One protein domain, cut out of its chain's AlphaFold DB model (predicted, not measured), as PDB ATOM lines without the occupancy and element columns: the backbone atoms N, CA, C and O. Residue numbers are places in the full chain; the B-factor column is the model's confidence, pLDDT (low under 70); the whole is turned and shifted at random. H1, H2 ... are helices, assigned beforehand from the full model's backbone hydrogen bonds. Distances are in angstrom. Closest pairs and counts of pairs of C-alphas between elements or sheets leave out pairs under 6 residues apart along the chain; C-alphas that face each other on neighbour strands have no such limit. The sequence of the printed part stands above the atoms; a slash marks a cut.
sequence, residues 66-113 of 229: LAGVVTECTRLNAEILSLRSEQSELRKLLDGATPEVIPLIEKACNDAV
ATOM      1  N   LEU A  66     344.728 325.427 224.155       89.81
ATOM      2  CA  LEU A  66     344.639 326.582 225.053       89.81
ATOM      3  C   LEU A  66     343.210 327.146 225.140       89.81
ATOM      4  O   LEU A  66     342.728 327.426 226.233       89.81
ATOM      5  N   ALA A  67     342.517 327.295 224.005       86.81
ATOM      6  CA  ALA A  67     341.147 327.805 224.000       86.81
ATOM      7  C   ALA A  67     340.169 326.832 224.675       86.81
ATOM      8  O   ALA A  67     339.266 327.271 225.391       86.81
ATOM      9  N   GLY A  68     340.354 325.523 224.476       87.56
ATOM     10  CA  GLY A  68     339.562 324.499 225.157       87.56
ATOM     11  C   GLY A  68     339.773 324.508 226.673       87.56
ATOM     12  O   GLY A  68     338.799 324.588 227.413       87.56
ATOM     13  N   VAL A  69     341.028 324.569 227.133       89.56
ATOM     14  CA  VAL A  69     341.371 324.681 228.563       89.56
ATOM     15  C   VAL A  69     340.731 325.922 229.188       89.56
ATOM     16  O   VAL A  69     340.082 325.824 230.224       89.56
ATOM     17  N   VAL A  70     340.845 327.092 228.549       92.62
ATOM     18  CA  VAL A  70     340.235 328.334 229.060       92.62
ATOM     19  C   VAL A  70     338.711 328.227 229.137       92.62
ATOM     20  O   VAL A  70     338.109 328.705 230.103       92.62
ATOM     21  N   THR A  71     338.083 327.595 228.142       90.31
ATOM     22  CA  THR A  71     336.630 327.364 228.130       90.31
ATOM     23  C   THR A  71     336.219 326.526 229.334       90.31
ATOM     24  O   THR A  71     335.321 326.921 230.076       90.31
ATOM     25  N   GLU A  72     336.925 325.425 229.576       90.88
ATOM     26  CA  GLU A  72     336.611 324.518 230.672       90.88
ATOM     27  C   GLU A  72     336.890 325.138 232.047       90.88
ATOM     28  O   GLU A  72     336.055 325.057 232.946       90.88
ATOM     29  N   CYS A  73     337.993 325.875 232.203       90.75
ATOM     30  CA  CYS A  73     338.250 326.648 233.420       90.75
ATOM     31  C   CYS A  73     337.143 327.676 233.687       90.75
ATOM     32  O   CYS A  73     336.751 327.888 234.833       90.75
ATOM     33  N   THR A  74     336.622 328.319 232.640       92.25
ATOM     34  CA  THR A  74     335.529 329.291 232.775       92.25
ATOM     35  C   THR A  74     334.233 328.604 233.198       92.25
ATOM     36  O   THR A  74     333.543 329.106 234.088       92.25
ATOM     37  N   ARG A  75     333.931 327.438 232.614       94.00
ATOM     38  CA  ARG A  75     332.781 326.603 232.984       94.00
ATOM     39  C   ARG A  75     332.843 326.204 234.460       94.00
ATOM     40  O   ARG A  75     331.900 326.471 235.201       94.00
ATOM     41  N   LEU A  76     333.975 325.648 234.894       91.25
ATOM     42  CA  LEU A  76     334.198 325.233 236.281       91.25
ATOM     43  C   LEU A  76     334.126 326.411 237.257       91.25
ATOM     44  O   LEU A  76     333.522 326.298 238.319       91.25
ATOM     45  N   ASN A  77     334.681 327.572 236.896       91.69
ATOM     46  CA  ASN A  77     334.583 328.769 237.732       91.69
ATOM     47  C   ASN A  77     333.128 329.217 237.939       91.69
ATOM     48  O   ASN A  77     332.762 329.603 239.049       91.69
ATOM     49  N   ALA A  78     332.290 329.155 236.899       92.62
ATOM     50  CA  ALA A  78     330.869 329.477 237.017       92.62
ATOM     51  C   ALA A  78     330.130 328.476 237.924       92.62
ATOM     52  O   ALA A  78     329.347 328.883 238.783       92.62
ATOM     53  N   GLU A  79     330.428 327.185 237.782       93.75
ATOM     54  CA  GLU A  79     329.863 326.116 238.611       93.75
ATOM     55  C   GLU A  79     330.239 326.281 240.093       93.75
ATOM     56  O   GLU A  79     329.368 326.270 240.962       93.75
ATOM     57  N   ILE A  80     331.512 326.565 240.387       88.94
ATOM     58  CA  ILE A  80     331.993 326.844 241.749       88.94
ATOM     59  C   ILE A  80     331.261 328.041 242.363       88.94
ATOM     60  O   ILE A  80     330.903 328.011 243.541       88.94
ATOM     61  N   LEU A  81     331.049 329.112 241.595       89.94
ATOM     62  CA  LEU A  81     330.319 330.284 242.084       89.94
ATOM     63  C   LEU A  81     328.854 329.953 242.389       89.94
ATOM     64  O   LEU A  81     328.347 330.393 243.422       89.94
ATOM     65  N   SER A  82     328.206 329.148 241.544       91.25
ATOM     66  CA  SER A  82     326.840 328.670 241.779       91.25
ATOM     67  C   SER A  82     326.750 327.853 243.068       91.25
ATOM     68  O   SER A  82     325.949 328.173 243.944       91.25
ATOM     69  N   LEU A  83     327.635 326.866 243.235       89.81
ATOM     70  CA  LEU A  83     327.678 326.016 244.429       89.81
ATOM     71  C   LEU A  83     327.951 326.823 245.702       89.81
ATOM     72  O   LEU A  83     327.346 326.577 246.741       89.81
ATOM     73  N   ARG A  84     328.829 327.831 245.642       87.69
ATOM     74  CA  ARG A  84     329.073 328.734 246.781       87.69
ATOM     75  C   ARG A  84     327.841 329.561 247.143       87.69
ATOM     76  O   ARG A  84     327.617 329.814 248.327       87.69
ATOM     77  N   SER A  85     327.060 329.986 246.150       90.50
ATOM     78  CA  SER A  85     325.794 330.685 246.385       90.50
ATOM     79  C   SER A  85     324.794 329.771 247.087       90.50
ATOM     80  O   SER A  85     324.268 330.135 248.136       90.50
ATOM     81  N   GLU A  86     324.607 328.557 246.569       89.56
ATOM     82  CA  GLU A  86     323.717 327.548 247.146       89.56
ATOM     83  C   GLU A  86     324.126 327.184 248.581       89.56
ATOM     84  O   GLU A  86     323.306 327.224 249.498       89.56
ATOM     85  N   GLN A  87     325.419 326.948 248.825       85.38
ATOM     86  CA  GLN A  87     325.934 326.716 250.176       85.38
ATOM     87  C   GLN A  87     325.662 327.894 251.120       85.38
ATOM     88  O   GLN A  87     325.375 327.683 252.299       85.38
ATOM     89  N   SER A  88     325.744 329.138 250.634       85.69
ATOM     90  CA  SER A  88     325.423 330.313 251.447       85.69
ATOM     91  C   SER A  88     323.942 330.364 251.827       85.69
ATOM     92  O   SER A  88     323.619 330.717 252.961       85.69
ATOM     93  N   GLU A  89     323.048 330.005 250.907       84.88
ATOM     94  CA  GLU A  89     321.607 329.941 251.165       84.88
ATOM     95  C   GLU A  89     321.263 328.837 252.162       84.88
ATOM     96  O   GLU A  89     320.599 329.105 253.166       84.88
ATOM     97  N   LEU A  90     321.798 327.632 251.952       82.19
ATOM     98  CA  LEU A  90     321.629 326.503 252.868       82.19
ATOM     99  C   LEU A  90     322.139 326.835 254.272       82.19
ATOM    100  O   LEU A  90     321.476 326.536 255.263       82.19
ATOM    101  N   ARG A  91     323.280 327.522 254.373       84.19
ATOM    102  CA  ARG A  91     323.827 327.946 255.664       84.19
ATOM    103  C   ARG A  91     322.914 328.937 256.385       84.19
ATOM    104  O   ARG A  91     322.694 328.779 257.577       84.19
ATOM    105  N   LYS A  92     322.334 329.914 255.678       83.69
ATOM    106  CA  LYS A  92     321.360 330.853 256.271       83.69
ATOM    107  C   LYS A  92     320.103 330.141 256.765       83.69
ATOM    108  O   LYS A  92     319.572 330.509 257.809       83.69
ATOM    109  N   LEU A  93     319.626 329.144 256.017       79.75
ATOM    110  CA  LEU A  93     318.489 328.319 256.429       79.75
ATOM    111  C   LEU A  93     318.812 327.516 257.691       79.75
ATOM    112  O   LEU A  93     317.980 327.450 258.593       79.75
ATOM    113  N   LEU A  94     320.024 326.964 257.778       77.44
ATOM    114  CA  LEU A  94     320.484 326.227 258.951       77.44
ATOM    115  C   LEU A  94     320.660 327.135 260.177       77.44
ATOM    116  O   LEU A  94     320.199 326.785 261.258       77.44
ATOM    117  N   ASP A  95     321.252 328.320 260.010       80.25
ATOM    118  CA  ASP A  95     321.435 329.298 261.093       80.25
ATOM    119  C   ASP A  95     320.088 329.828 261.634       80.25
ATOM    120  O   ASP A  95     320.000 330.268 262.781       80.25
ATOM    121  N   GLY A  96     319.027 329.782 260.819       74.44
ATOM    122  CA  GLY A  96     317.655 330.134 261.196       74.44
ATOM    123  C   GLY A  96     316.785 328.956 261.649       74.44
ATOM    124  O   GLY A  96     315.612 329.167 261.970       74.44
ATOM    125  N   ALA A  97     317.311 327.726 261.659       75.00
ATOM    126  CA  ALA A  97     316.540 326.537 261.998       75.00
ATOM    127  C   ALA A  97     316.221 326.495 263.501       75.00
ATOM    128  O   ALA A  97     317.100 326.611 264.358       75.00
ATOM    129  N   THR A  98     314.945 326.301 263.840       76.38
ATOM    130  CA  THR A  98     314.532 326.067 265.227       76.38
ATOM    131  C   THR A  98     314.883 324.632 265.652       76.38
ATOM    132  O   THR A  98     314.984 323.746 264.797       76.38
ATOM    133  N   PRO A  99     315.012 324.342 266.964       74.56
ATOM    134  CA  PRO A  99     315.305 322.992 267.464       74.56
ATOM    135  C   PRO A  99     314.319 321.903 267.005       74.56
ATOM    136  O   PRO A  99     314.655 320.725 267.021       74.56
ATOM    137  N   GLU A 100     313.113 322.286 266.579       75.44
ATOM    138  CA  GLU A 100     312.084 321.385 266.041       75.44
ATOM    139  C   GLU A 100     312.337 320.981 264.577       75.44
ATOM    140  O   GLU A 100     311.857 319.940 264.133       75.44
ATOM    141  N   VAL A 101     313.096 321.785 263.824       72.75
ATOM    142  CA  VAL A 101     313.385 321.569 262.396       72.75
ATOM    143  C   VAL A 101     314.674 320.764 262.199       72.75
ATOM    144  O   VAL A 101     314.792 320.037 261.217       72.75
ATOM    145  N   ILE A 102     315.609 320.813 263.155       71.38
ATOM    146  CA  ILE A 102     316.877 320.060 263.114       71.38
ATOM    147  C   ILE A 102     316.663 318.551 262.862       71.38
ATOM    148  O   ILE A 102     317.272 318.038 261.924       71.38
ATOM    149  N   PRO A 103     315.751 317.840 263.561       76.06
ATOM    150  CA  PRO A 103     315.522 316.412 263.314       76.06
ATOM    151  C   PRO A 103     314.951 316.122 261.917       76.06
ATOM    152  O   PRO A 103     315.168 315.048 261.359       76.06
ATOM    153  N   LEU A 104     314.206 317.072 261.337       74.25
ATOM    154  CA  LEU A 104     313.667 316.960 259.979       74.25
ATOM    155  C   LEU A 104     314.762 317.175 258.929       74.25
ATOM    156  O   LEU A 104     314.758 316.479 257.917       74.25
ATOM    157  N   ILE A 105     315.703 318.089 259.183       69.62
ATOM    158  CA  ILE A 105     316.885 318.307 258.337       69.62
ATOM    159  C   ILE A 105     317.796 317.081 258.386       69.62
ATOM    160  O   ILE A 105     318.169 316.574 257.338       69.62
ATOM    161  N   GLU A 106     318.108 316.556 259.574       72.44
ATOM    162  CA  GLU A 106     318.917 315.337 259.725       72.44
ATOM    163  C   GLU A 106     318.289 314.151 258.993       72.44
ATOM    164  O   GLU A 106     318.973 313.434 258.263       72.44
ATOM    165  N   LYS A 107     316.970 313.976 259.127       76.81
ATOM    166  CA  LYS A 107     316.236 312.946 258.397       76.81
ATOM    167  C   LYS A 107     316.305 313.158 256.882       76.81
ATOM    168  O   LYS A 107     316.632 312.221 256.171       76.81
ATOM    169  N   ALA A 108     316.043 314.369 256.390       73.06
ATOM    170  CA  ALA A 108     316.092 314.666 254.960       73.06
ATOM    171  C   ALA A 108     317.504 314.499 254.374       73.06
ATOM    172  O   ALA A 108     317.644 313.981 253.272       73.06
ATOM    173  N   CYS A 109     318.548 314.879 255.115       66.44
ATOM    174  CA  CYS A 109     319.936 314.624 254.743       66.44
ATOM    175  C   CYS A 109     320.219 313.119 254.666       66.44
ATOM    176  O   CYS A 109     320.791 312.667 253.683       66.44
ATOM    177  N   ASN A 110     319.774 312.336 255.651       65.19
ATOM    178  CA  ASN A 110     319.948 310.880 255.655       65.19
ATOM    179  C   ASN A 110     319.128 310.169 254.566       65.19
ATOM    180  O   ASN A 110     319.564 309.135 254.075       65.19
ATOM    181  N   ASP A 111     317.973 310.716 254.184       65.81
ATOM    182  CA  ASP A 111     317.124 310.196 253.105       65.81
ATOM    183  C   ASP A 111     317.659 310.593 251.708       65.81
ATOM    184  O   ASP A 111     317.421 309.884 250.729       65.81
ATOM    185  N   ALA A 112     318.361 311.733 251.600       61.84
ATOM    186  CA  ALA A 112     318.996 312.219 250.369       61.84
ATOM    187  C   ALA A 112     320.371 311.586 250.111       61.84
ATOM    188  O   ALA A 112     320.814 311.509 248.963       61.84
ATOM    189  N   VAL A 113     321.048 311.129 251.164       55.25
ATOM    190  CA  VAL A 113     322.162 310.194 251.033       55.25
ATOM    191  C   VAL A 113     321.566 308.868 250.573       55.25
ATOM    192  O   VAL A 113     320.691 308.321 251.238       55.25
TER     193      VAL A 113
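This is residues 66 to 113 of the 229 residues of an uncharacterized protein of Serratia sp. (strain ATCC 39006) (UniProt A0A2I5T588). One long helix, H1, makes most of the length of this domain, and beyond its last residue a loop, residues 96 to 101, turns the path round to a much shorter helix, H2, which folds back at an angle, like the short arm of a hook. The two arms are loosely set, with a gap between them, and most of H1 stands free. The printed part has 48 residues with two named helices, H1 then H2, and no named strand; the class is all helix. The whole is extended, with a radius of gyration of the C-alphas of 16.5 A and spans of 52 by 22 by 6 A.

H1 holds residues 66 to 95, 30 residues, and measures 42.9 A from C-alpha 66 at (344.639, 326.582, 225.053) to C-alpha 95 at (321.435, 329.298, 261.093). H2 holds residues 102 to 112, 11 residues, and measures 15.1 A from its first C-alpha to its last, C-alpha 112 at (318.996, 312.219, 250.369).

H1 and H2 are apart, but only just: their closest C-alphas are 8.3 A apart. A short link of 6 residues joins them. Residues 66 to 93 of H1 stand free, with no C-alpha 8 or more residues away along the chain within 10 A. Residues 106 to 113, of which 106 to 112 belong to H2, stand free as well. In H1 and H2 every O i to N i+4 pair is within hydrogen-bond range.

The two C-alphas farthest apart are those of Leu 66 and Glu 100, at 52.6 A, while the first and last printed C-alphas, those of Leu 66 and Val 113, are 38.1 A apart. The printed part has no cut. The mean pLDDT of the printed part is 81.7; residue 105 and residues 109 to 113 are under 70.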